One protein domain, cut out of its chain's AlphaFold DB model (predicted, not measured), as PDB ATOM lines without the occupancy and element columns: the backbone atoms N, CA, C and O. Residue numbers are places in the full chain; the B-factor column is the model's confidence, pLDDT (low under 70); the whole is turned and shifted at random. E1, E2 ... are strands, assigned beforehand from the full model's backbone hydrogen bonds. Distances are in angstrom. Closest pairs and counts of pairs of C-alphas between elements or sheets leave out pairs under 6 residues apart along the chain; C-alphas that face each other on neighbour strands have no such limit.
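Overview. This is residues 52 to 132 of the 678 residues of an uncharacterized protein of Candidatus Bathyarchaeota archaeon (UniProt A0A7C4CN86). A small, loose sandwich of two sheets makes one end of this rod, and a long hairpin of two strands, E3 and E4, runs on out of the larger sheet as a bent arm, with residues 81 to 86 sticking out at its tip. The larger sheet, E2 - E3 - E4 - E5, is antiparallel and twisted; the smaller, E1 - E7 - E6, is mixed and covers part of one face of it. The printed part has 81 residues, with seven named strands, E1 to E7 in order along the chain, and no named helix: the class is all strand. The whole is loose, with a radius of gyration of the C-alphas of 14.9 A and spans of 49 by 22 by 18 A.

Along the chain. Begin in the larger sheet: find C-alpha 65 at (36.790, 2.045, -17.867), where E3, residues 65 to 78, sets out on its 34.4 A. E3 bends by 85 degrees at residue 75. E4, residues 89 to 102, is 38.6 A long and bends by 59 degrees at residue 92. E5 is residues 105 to 113, 24.4 A, and E2 residues 59 to 62, 10.5 A. For the smaller sheet, look at E1, residues 52 to 54, 6.9 A, from C-alpha 52 at (43.278, -3.739, -31.379); E6, residues 119 to 122, 9.8 A; and E7, residues 125 to 130, 15.7 A, ending at C-alpha 130 at (41.430, -9.506, -34.213).

Arrangement. E2 to E5 form a meander, each strand the antiparallel neighbour of the one before. In the hairpin E3 and E4, look for N 70 and O 97, 2.8 A apart, and N 78 and O 89, also 2.8 A. In the hairpin E4 and E5, N 96 and O 112 are 2.8 A apart; in the hairpin E2 and E3, N 62 and O 65 are 2.8 A apart. The two sheets form a sandwich, two sheets face to face, with strands at 28 degrees; the closest C-alphas of E3 and E6 are those of Phe 66 and Leu 122, 6.8 A apart. E7 has staggered pairing: residues 125 to 128 are antiparallel to E6, with N 127 and O 120 2.8 A apart, and residues 128 to 130 are parallel to E1, with N 130 and O 53 2.8 A apart. E5 and E7 are apart.

Size, cuts and confidence. The two C-alphas farthest apart are those of Gly 63 and Glu 85, at 49.9 A. The printed part has no cut. No link is long; E3 to E4, with 10 residues, is short and the others are tight. The mean pLDDT of the printed part is 90.8, and residue 84 is under 70.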
ATOM      1  N   ARG A  52      43.379  -2.368 -30.867       86.81
ATOM      2  CA  ARG A  52      43.278  -3.739 -31.379       86.81
ATOM      3  C   ARG A  52      43.679  -4.717 -30.286       86.81
ATOM      4  O   ARG A  52      44.721  -4.545 -29.658       86.81
ATOM      5  N   VAL A  53      42.862  -5.742 -30.079       89.12
ATOM      6  CA  VAL A  53      43.117  -6.827 -29.124       89.12
ATOM      7  C   VAL A  53      43.003  -8.170 -29.834       89.12
ATOM      8  O   VAL A  53      42.181  -8.326 -30.734       89.12
ATOM      9  N   SER A  54      43.825  -9.147 -29.453       88.75
ATOM     10  CA  SER A  54      43.707 -10.513 -29.982       88.75
ATOM     11  C   SER A  54      42.458 -11.196 -29.417       88.75
ATOM     12  O   SER A  54      42.069 -10.955 -28.274       88.75
ATOM     13  N   LEU A  55      41.866 -12.100 -30.202       88.62
ATOM     14  CA  LEU A  55      40.764 -12.962 -29.775       88.62
ATOM     15  C   LEU A  55      41.084 -13.774 -28.503       88.62
ATOM     16  O   LEU A  55      40.202 -13.958 -27.671       88.62
ATOM     17  N   GLY A  56      42.333 -14.211 -28.312       87.19
ATOM     18  CA  GLY A  56      42.764 -14.920 -27.100       87.19
ATOM     19  C   GLY A  56      42.962 -14.010 -25.879       87.19
ATOM     20  O   GLY A  56      43.071 -14.498 -24.756       87.19
ATOM     21  N   LYS A  57      43.003 -12.684 -26.087       88.56
ATOM     22  CA  LYS A  57      43.306 -11.657 -25.078       88.56
ATOM     23  C   LYS A  57      42.348 -10.469 -25.183       88.56
ATOM     24  O   LYS A  57      42.766  -9.344 -25.468       88.56
ATOM     25  N   ILE A  58      41.057 -10.698 -24.970       93.75
ATOM     26  CA  ILE A  58      40.047  -9.633 -25.040       93.75
ATOM     27  C   ILE A  58      40.123  -8.803 -23.755       93.75
ATOM     28  O   ILE A  58      39.396  -9.047 -22.798       93.75
ATOM     29  N   PHE A  59      41.044  -7.844 -23.714       94.56
ATOM     30  CA  PHE A  59      41.177  -6.903 -22.609       94.56
ATOM     31  C   PHE A  59      41.703  -5.557 -23.106       94.56
ATOM     32  O   PHE A  59      42.768  -5.487 -23.720       94.56
ATOM     33  N   TYR A  60      40.985  -4.478 -22.805       94.06
ATOM     34  CA  TYR A  60      41.456  -3.113 -23.038       94.06
ATOM     35  C   TYR A  60      40.953  -2.185 -21.944       94.06
ATOM     36  O   TYR A  60      39.775  -2.214 -21.598       94.06
ATOM     37  N   ARG A  61      41.842  -1.337 -21.426       92.50
ATOM     38  CA  ARG A  61      41.560  -0.410 -20.329       92.50
ATOM     39  C   ARG A  61      41.907   1.022 -20.721       92.50
ATOM     40  O   ARG A  61      42.985   1.283 -21.250       92.50
ATOM     41  N   HIS A  62      41.013   1.947 -20.393       90.06
ATOM     42  CA  HIS A  62      41.189   3.384 -20.537       90.06
ATOM     43  C   HIS A  62      40.714   4.104 -19.266       90.06
ATOM     44  O   HIS A  62      39.514   4.263 -19.031       90.06
ATOM     45  N   GLY A  63      41.669   4.522 -18.429       87.50
ATOM     46  CA  GLY A  63      41.372   5.020 -17.083       87.50
ATOM     47  C   GLY A  63      40.741   3.919 -16.228       87.50
ATOM     48  O   GLY A  63      41.282   2.814 -16.144       87.50
ATOM     49  N   ASP A  64      39.586   4.206 -15.635       89.12
ATOM     50  CA  ASP A  64      38.816   3.246 -14.832       89.12
ATOM     51  C   ASP A  64      37.752   2.483 -15.638       89.12
ATOM     52  O   ASP A  64      37.078   1.597 -15.113       89.12
ATOM     53  N   ASN A  65      37.651   2.768 -16.939       94.44
ATOM     54  CA  ASN A  65      36.790   2.045 -17.867       94.44
ATOM     55  C   ASN A  65      37.589   0.938 -18.555       94.44
ATOM     56  O   ASN A  65      38.716   1.167 -19.001       94.44
ATOM     57  N   PHE A  66      37.025  -0.259 -18.686       96.25
ATOM     58  CA  PHE A  66      37.678  -1.343 -19.417       96.25
ATOM     59  C   PHE A  66      36.682  -2.344 -19.995       96.25
ATOM     60  O   PHE A  66      35.558  -2.479 -19.523       96.25
ATOM     61  N   VAL A  67      37.120  -3.068 -21.020       96.69
ATOM     62  CA  VAL A  67      36.451  -4.261 -21.536       96.69
ATOM     63  C   VAL A  67      37.287  -5.482 -21.180       96.69
ATOM     64  O   VAL A  67      38.515  -5.442 -21.281       96.69
ATOM     65  N   ILE A  68      36.624  -6.555 -20.766       97.50
ATOM     66  CA  ILE A  68      37.219  -7.876 -20.576       97.50
ATOM     67  C   ILE A  68      36.318  -8.918 -21.233       97.50
ATOM     68  O   ILE A  68      35.095  -8.810 -21.177       97.50
ATOM     69  N   GLY A  69      36.909  -9.913 -21.878       96.75
ATOM     70  CA  GLY A  69      36.157 -10.943 -22.565       96.75
ATOM     71  C   GLY A  69      36.831 -12.300 -22.572       96.75
ATOM     72  O   GLY A  69      37.988 -12.471 -22.167       96.75
ATOM     73  N   GLU A  70      36.044 -13.248 -23.060       96.12
ATOM     74  CA  GLU A  70      36.359 -14.651 -23.181       96.12
ATOM     75  C   GLU A  70      35.975 -15.176 -24.552       96.12
ATOM     76  O   GLU A  70      34.866 -14.913 -25.022       96.12
ATOM     77  N   VAL A  71      36.872 -15.947 -25.163       94.44
ATOM     78  CA  VAL A  71      36.559 -16.703 -26.373       94.44
ATOM     79  C   VAL A  71      36.304 -18.159 -26.012       94.44
ATOM     80  O   VAL A  71      37.078 -18.788 -25.298       94.44
ATOM     81  N   PHE A  72      35.236 -18.712 -26.565       93.94
ATOM     82  CA  PHE A  72      34.989 -20.148 -26.580       93.94
ATOM     83  C   PHE A  72      34.423 -20.550 -27.940       93.94
ATOM     84  O   PHE A  72      34.140 -19.700 -28.785       93.94
ATOM     85  N   TYR A  73      34.291 -21.847 -28.183       92.56
ATOM     86  CA  TYR A  73      33.774 -22.370 -29.442       92.56
ATOM     87  C   TYR A  73      32.471 -23.111 -29.182       92.56
ATOM     88  O   TYR A  73      32.392 -23.918 -28.258       92.56
ATOM     89  N   ALA A  74      31.459 -22.832 -29.998       91.62
ATOM     90  CA  ALA A  74      30.155 -23.466 -29.893       91.62
ATOM     91  C   ALA A  74      29.754 -24.083 -31.230       91.62
ATOM     92  O   ALA A  74      30.033 -23.524 -32.296       91.62
ATOM     93  N   HIS A  75      29.076 -25.226 -31.149       92.25
ATOM     94  CA  HIS A  75      28.323 -25.782 -32.265       92.25
ATOM     95  C   HIS A  75      27.109 -24.890 -32.529       92.25
ATOM     96  O   HIS A  75      26.381 -24.520 -31.608       92.25
ATOM     97  N   ALA A  76      26.942 -24.485 -33.779       91.00
ATOM     98  CA  ALA A  76      25.936 -23.535 -34.209       91.00
ATOM     99  C   ALA A  76      25.258 -24.038 -35.480       91.00
ATOM    100  O   ALA A  76      25.919 -24.493 -36.414       91.00
ATOM    101  N   LYS A  77      23.937 -23.881 -35.524       92.88
ATOM    102  CA  LYS A  77      23.123 -24.066 -36.722       92.88
ATOM    103  C   LYS A  77      22.831 -22.696 -37.324       92.88
ATOM    104  O   LYS A  77      22.296 -21.826 -36.638       92.88
ATOM    105  N   VAL A  78      23.211 -22.493 -38.581       90.31
ATOM    106  CA  VAL A  78      23.103 -21.204 -39.272       90.31
ATOM    107  C   VAL A  78      22.075 -21.314 -40.390       90.31
ATOM    108  O   VAL A  78      22.206 -22.163 -41.266       90.31
ATOM    109  N   GLN A  79      21.075 -20.432 -40.361       87.81
ATOM    110  CA  GLN A  79      20.067 -20.270 -41.411       87.81
ATOM    111  C   GLN A  79      20.233 -18.891 -42.046       87.81
ATOM    112  O   GLN A  79      20.330 -17.890 -41.329       87.81
ATOM    113  N   ASN A  80      20.240 -18.827 -43.374       83.62
ATOM    114  CA  ASN A  80      20.160 -17.552 -44.067       83.62
ATOM    115  C   ASN A  80      18.700 -17.078 -44.066       83.62
ATOM    116  O   ASN A  80      17.817 -17.774 -44.555       83.62
ATOM    117  N   VAL A  81      18.439 -15.909 -43.483       82.50
ATOM    118  CA  VAL A  81      17.076 -15.357 -43.380       82.50
ATOM    119  C   VAL A  81      16.573 -14.860 -44.742       82.50
ATOM    120  O   VAL A  81      15.369 -14.825 -44.971       82.50
ATOM    121  N   GLU A  82      17.484 -14.509 -45.654       83.31
ATOM    122  CA  GLU A  82      17.161 -14.068 -47.020       83.31
ATOM    123  C   GLU A  82      16.984 -15.241 -47.999       83.31
ATOM    124  O   GLU A  82      16.435 -15.060 -49.082       83.31
ATOM    125  N   ASP A  83      17.410 -16.442 -47.603       80.69
ATOM    126  CA  ASP A  83      17.299 -17.677 -48.377       80.69
ATOM    127  C   ASP A  83      16.579 -18.732 -47.526       80.69
ATOM    128  O   ASP A  83      17.188 -19.605 -46.907       80.69
ATOM    129  N   ILE A  84      15.256 -18.571 -47.429       69.94
ATOM    130  CA  ILE A  84      14.367 -19.424 -46.622       69.94
ATOM    131  C   ILE A  84      14.328 -20.860 -47.177       69.94
ATOM    132  O   ILE A  84      14.083 -21.796 -46.418       69.94
ATOM    133  N   GLU A  85      14.577 -21.034 -48.479       76.12
ATOM    134  CA  GLU A  85      14.658 -22.346 -49.137       76.12
ATOM    135  C   GLU A  85      16.026 -23.020 -48.950       76.12
ATOM    136  O   GLU A  85      16.119 -24.245 -49.038       76.12
ATOM    137  N   GLY A  86      17.079 -22.251 -48.661       78.25
ATOM    138  CA  GLY A  86      18.403 -22.772 -48.349       78.25
ATOM    139  C   GLY A  86      18.409 -23.616 -47.074       78.25
ATOM    140  O   GLY A  86      17.899 -23.201 -46.029       78.25
ATOM    141  N   GLU A  87      19.017 -24.803 -47.130       81.94
ATOM    142  CA  GLU A  87      19.125 -25.663 -45.952       81.94
ATOM    143  C   GLU A  87      20.042 -25.040 -44.883       81.94
ATOM    144  O   GLU A  87      21.120 -24.520 -45.202       81.94
ATOM    145  N   PRO A  88      19.664 -25.114 -43.594       88.88
ATOM    146  CA  PRO A  88      20.535 -24.674 -42.520       88.88
ATOM    147  C   PRO A  88      21.784 -25.548 -42.474       88.88
ATOM    148  O   PRO A  88      21.689 -26.775 -42.491       88.88
ATOM    149  N   TYR A  89      22.951 -24.931 -42.313       90.94
ATOM    150  CA  TYR A  89      24.202 -25.663 -42.143       90.94
ATOM    151  C   TYR A  89      24.678 -25.619 -40.693       90.94
ATOM    152  O   TYR A  89      24.438 -24.660 -39.954       90.94
ATOM    153  N   GLU A  90      25.383 -26.667 -40.281       92.94
ATOM    154  CA  GLU A  90      26.012 -26.745 -38.969       92.94
ATOM    155  C   GLU A  90      27.489 -26.363 -39.044       92.94
ATOM    156  O   GLU A  90      28.193 -26.652 -40.013       92.94
ATOM    157  N   THR A  91      27.977 -25.688 -38.010       91.12
ATOM    158  CA  THR A  91      29.373 -25.268 -37.926       91.12
ATOM    159  C   THR A  91      29.825 -25.146 -36.477       91.12
ATOM    160  O   THR A  91      29.009 -25.068 -35.562       91.12
ATOM    161  N   ILE A  92      31.136 -25.101 -36.259       89.81
ATOM    162  CA  ILE A  92      31.727 -24.715 -34.978       89.81
ATOM    163  C   ILE A  92      32.336 -23.334 -35.173       89.81
ATOM    164  O   ILE A  92      33.193 -23.140 -36.038       89.81
ATOM    165  N   MET A  93      31.897 -22.362 -34.375       90.69
ATOM    166  CA  MET A  93      32.352 -20.983 -34.516       90.69
ATOM    167  C   MET A  93      32.778 -20.366 -33.184       90.69
ATOM    168  O   MET A  93      32.258 -20.746 -32.133       90.69
ATOM    169  N   PRO A  94      33.714 -19.400 -33.218       92.44
ATOM    170  CA  PRO A  94      34.110 -18.671 -32.027       92.44
ATOM    171  C   PRO A  94      32.989 -17.737 -31.562       92.44
ATOM    172  O   PRO A  94      32.463 -16.924 -32.332       92.44
ATOM    173  N   ILE A  95      32.677 -17.832 -30.277       94.44
ATOM    174  CA  ILE A  95      31.746 -16.987 -29.541       94.44
ATOM    175  C   ILE A  95      32.547 -16.161 -28.535       94.44
ATOM    176  O   ILE A  95      33.516 -16.646 -27.951       94.44
ATOM    177  N   ILE A  96      32.146 -14.906 -28.349       96.00
ATOM    178  CA  ILE A  96      32.726 -13.994 -27.368       96.00
ATOM    179  C   ILE A  96      31.698 -13.733 -26.274       96.00
ATOM    180  O   ILE A  96      30.632 -13.182 -26.556       96.00
ATOM    181  N   ALA A  97      32.044 -14.075 -25.035       97.81
ATOM    182  CA  ALA A  97      31.406 -13.534 -23.839       97.81
ATOM    183  C   ALA A  97      32.203 -12.307 -23.384       97.81
ATOM    184  O   ALA A  97      33.420 -12.391 -23.245       97.81
ATOM    185  N   TYR A  98      31.564 -11.157 -23.180       97.94
ATOM    186  CA  TYR A  98      32.281  -9.938 -22.796       97.94
ATOM    187  C   TYR A  98      31.541  -9.121 -21.746       97.94
ATOM    188  O   TYR A  98      30.318  -9.165 -21.636       97.94
ATOM    189  N   ALA A  99      32.323  -8.351 -21.000       98.00
ATOM    190  CA  ALA A  99      31.904  -7.441 -19.954       98.00
ATOM    191  C   ALA A  99      32.540  -6.065 -20.185       98.00
ATOM    192  O   ALA A  99      33.739  -5.972 -20.462       98.00
ATOM    193  N   ILE A 100      31.757  -4.995 -20.045       97.50
ATOM    194  CA  ILE A 100      32.251  -3.614 -20.089       97.50
ATOM    195  C   ILE A 100      32.030  -2.976 -18.727       97.50
ATOM    196  O   ILE A 100      30.897  -2.838 -18.261       97.50
ATOM    197  N   TYR A 101      33.124  -2.540 -18.117       97.75
ATOM    198  CA  TYR A 101      33.130  -1.807 -16.866       97.75
ATOM    199  C   TYR A 101      33.262  -0.318 -17.139       97.75
ATOM    200  O   TYR A 101      34.144   0.101 -17.898       97.75
ATOM    201  N   ARG A 102      32.400   0.469 -16.494       96.06
ATOM    202  CA  ARG A 102      32.489   1.926 -16.465       96.06
ATOM    203  C   ARG A 102      32.596   2.411 -15.033       96.06
ATOM    204  O   ARG A 102      31.801   1.991 -14.197       96.06
ATOM    205  N   ASP A 103      33.618   3.211 -14.754       93.06
ATOM    206  CA  ASP A 103      33.936   3.707 -13.409       93.06
ATOM    207  C   ASP A 103      33.955   2.585 -12.347       93.06
ATOM    208  O   ASP A 103      33.447   2.714 -11.235       93.06
ATOM    209  N   GLY A 104      34.520   1.430 -12.719       90.75
ATOM    210  CA  GLY A 104      34.614   0.245 -11.861       90.75
ATOM    211  C   GLY A 104      33.327  -0.576 -11.697       90.75
ATOM    212  O   GLY A 104      33.357  -1.613 -11.032       90.75
ATOM    213  N   VAL A 105      32.217  -0.182 -12.323       95.12
ATOM    214  CA  VAL A 105      30.932  -0.895 -12.268       95.12
ATOM    215  C   VAL A 105      30.692  -1.663 -13.564       95.12
ATOM    216  O   VAL A 105      30.877  -1.124 -14.655       95.12
ATOM    217  N   LEU A 106      30.255  -2.920 -13.458       96.44
ATOM    218  CA  LEU A 106      29.835  -3.715 -14.612       96.44
ATOM    219  C   LEU A 106      28.598  -3.069 -15.263       96.44
ATOM    220  O   LEU A 106      27.508  -3.099 -14.699       96.44
ATOM    221  N   SER A 107      28.785  -2.478 -16.442       96.00
ATOM    222  CA  SER A 107      27.770  -1.677 -17.142       96.00
ATOM    223  C   SER A 107      27.071  -2.425 -18.280       96.00
ATOM    224  O   SER A 107      25.884  -2.221 -18.514       96.00
ATOM    225  N   GLU A 108      27.791  -3.306 -18.974       96.06
ATOM    226  CA  GLU A 108      27.266  -4.126 -20.067       96.06
ATOM    227  C   GLU A 108      27.854  -5.531 -19.970       96.06
ATOM    228  O   GLU A 108      29.021  -5.706 -19.608       96.06
ATOM    229  N   ARG A 109      27.045  -6.525 -20.332       97.00
ATOM    230  CA  ARG A 109      27.470  -7.901 -20.564       97.00
ATOM    231  C   ARG A 109      26.690  -8.497 -21.721       97.00
ATOM    232  O   ARG A 109      25.491  -8.250 -21.837       97.00
ATOM    233  N   ASP A 110      27.346  -9.298 -22.548       97.44
ATOM    234  CA  ASP A 110      26.670 -10.042 -23.609       97.44
ATOM    235  C   ASP A 110      27.506 -11.248 -24.061       97.44
ATOM    236  O   ASP A 110      28.684 -11.390 -23.722       97.44
ATOM    237  N   VAL A 111      26.873 -12.108 -24.854       97.62
ATOM    238  CA  VAL A 111      27.480 -13.245 -25.542       97.62
ATOM    239  C   VAL A 111      27.052 -13.200 -27.001       97.62
ATOM    240  O   VAL A 111      25.856 -13.251 -27.307       97.62
ATOM    241  N   LYS A 112      28.031 -13.088 -27.901       95.94
ATOM    242  CA  LYS A 112      27.810 -12.921 -29.341       95.94
ATOM    243  C   LYS A 112      28.810 -13.738 -30.158       95.94
ATOM    244  O   LYS A 112      29.971 -13.840 -29.763       95.94
ATOM    245  N   PRO A 113      28.423 -14.256 -31.336       94.62
ATOM    246  CA  PRO A 113      29.385 -14.761 -32.308       94.62
ATOM    247  C   PRO A 113      30.471 -13.722 -32.604       94.62
ATOM    248  O   PRO A 113      30.168 -12.534 -32.743       94.62
ATOM    249  N   TYR A 114      31.725 -14.158 -32.772       92.25
ATOM    250  CA  TYR A 114      32.851 -13.266 -33.093       92.25
ATOM    251  C   TYR A 114      32.534 -12.329 -34.263       92.25
ATOM    252  O   TYR A 114      32.881 -11.153 -34.226       92.25
ATOM    253  N   VAL A 115      31.825 -12.822 -35.284       89.94
ATOM    254  CA  VAL A 115      31.442 -12.025 -36.461       89.94
ATOM    255  C   VAL A 115      30.620 -10.782 -36.114       89.94
ATOM    256  O   VAL A 115      30.755  -9.775 -36.804       89.94
ATOM    257  N   MET A 116      29.848 -10.826 -35.025       91.75
ATOM    258  CA  MET A 116      29.058  -9.709 -34.496       91.75
ATOM    259  C   MET A 116      29.812  -8.895 -33.434       91.75
ATOM    260  O   MET A 116      29.449  -7.754 -33.172       91.75
ATOM    261  N   ALA A 117      30.857  -9.462 -32.830       90.62
ATOM    262  CA  ALA A 117      31.648  -8.863 -31.754       90.62
ATOM    263  C   ALA A 117      33.067  -8.446 -32.194       90.62
ATOM    264  O   ALA A 117      33.954  -8.264 -31.365       90.62
ATOM    265  N   LYS A 118      33.293  -8.245 -33.503       91.50
ATOM    266  CA  LYS A 118      34.574  -7.746 -34.047       91.50
ATOM    267  C   LYS A 118      34.939  -6.348 -33.547       91.50
ATOM    268  O   LYS A 118      36.106  -5.972 -33.590       91.50
ATOM    269  N   LYS A 119      33.943  -5.564 -33.137       91.75
ATOM    270  CA  LYS A 119      34.096  -4.194 -32.649       91.75
ATOM    271  C   LYS A 119      33.276  -4.041 -31.373       91.75
ATOM    272  O   LYS A 119      32.051  -4.088 -31.429       91.75
ATOM    273  N   LEU A 120      33.954  -3.839 -30.251       91.62
ATOM    274  CA  LEU A 120      33.350  -3.500 -28.963       91.62
ATOM    275  C   LEU A 120      33.538  -2.000 -28.707       91.62
ATOM    276  O   LEU A 120      34.540  -1.425 -29.129       91.62
ATOM    277  N   MET A 121      32.582  -1.346 -28.049       88.25
ATOM    278  CA  MET A 121      32.640   0.097 -27.787       88.25
ATOM    279  C   MET A 121      32.945   0.357 -26.312       88.25
ATOM    280  O   MET A 121      32.134   0.038 -25.446       88.25
ATOM    281  N   LEU A 122      34.096   0.967 -26.023       89.31
ATOM    282  CA  LEU A 122      34.434   1.454 -24.688       89.31
ATOM    283  C   LEU A 122      34.331   2.981 -24.686       89.31
ATOM    284  O   LEU A 122      35.243   3.676 -25.135       89.31
ATOM    285  N   ASN A 123      33.205   3.497 -24.192       84.94
ATOM    286  CA  ASN A 123      32.808   4.898 -24.359       84.94
ATOM    287  C   ASN A 123      32.805   5.252 -25.861       84.94
ATOM    288  O   ASN A 123      32.182   4.542 -26.649       84.94
ATOM    289  N   ASP A 124      33.555   6.274 -26.272       80.19
ATOM    290  CA  ASP A 124      33.685   6.674 -27.680       80.19
ATOM    291  C   ASP A 124      34.782   5.901 -28.441       80.19
ATOM    292  O   ASP A 124      34.997   6.130 -29.629       80.19
ATOM    293  N   ARG A 125      35.494   4.976 -27.781       83.69
ATOM    294  CA  ARG A 125      36.659   4.290 -28.356       83.69
ATOM    295  C   ARG A 125      36.290   2.900 -28.884       83.69
ATOM    296  O   ARG A 125      35.829   2.057 -28.110       83.69
ATOM    297  N   PRO A 126      36.535   2.609 -30.172       88.81
ATOM    298  CA  PRO A 126      36.347   1.271 -30.709       88.81
ATOM    299  C   PRO A 126      37.506   0.343 -30.315       88.81
ATOM    300  O   PRO A 126      38.673   0.653 -30.553       88.81
ATOM    301  N   VAL A 127      37.167  -0.819 -29.763       91.50
ATOM    302  CA  VAL A 127      38.073  -1.937 -29.486       91.50
ATOM    303  C   VAL A 127      37.839  -3.006 -30.548       91.50
ATOM    304  O   VAL A 127      36.801  -3.668 -30.565       91.50
ATOM    305  N   ILE A 128      38.785  -3.142 -31.473       91.69
ATOM    306  CA  ILE A 128      38.722  -4.110 -32.567       91.69
ATOM    307  C   ILE A 128      39.301  -5.438 -32.077       91.69
ATOM    308  O   ILE A 128      40.463  -5.503 -31.680       91.69
ATOM    309  N   VAL A 129      38.501  -6.500 -32.128       91.50
ATOM    310  CA  VAL A 129      38.940  -7.859 -31.801       91.50
ATOM    311  C   VAL A 129      39.468  -8.522 -33.072       91.50
ATOM    312  O   VAL A 129      38.728  -8.712 -34.037       91.50
ATOM    313  N   GLU A 130      40.752  -8.870 -33.085       88.94
ATOM    314  CA  GLU A 130      41.430  -9.506 -34.213       88.94
ATOM    315  C   GLU A 130      41.552 -11.024 -34.006       88.94
ATOM    316  O   GLU A 130      42.137 -11.498 -33.033       88.94
ATOM    317  N   ALA A 131      41.052 -11.797 -34.969       85.06
ATOM    318  CA  ALA A 131      41.217 -13.249 -35.032       85.06
ATOM    319  C   ALA A 131      42.166 -13.640 -36.177       85.06
ATOM    320  O   ALA A 131      41.715 -14.161 -37.202       85.06
ATOM    321  N   LYS A 132      43.460 -13.331 -36.022       80.44
ATOM    322  CA  LYS A 132      44.519 -13.652 -36.999       80.44
ATOM    323  C   LYS A 132      44.762 -15.156 -37.106       80.44
ATOM    324  O   LYS A 132      44.705 -15.709 -38.201       80.44
TER     325      LYS A 132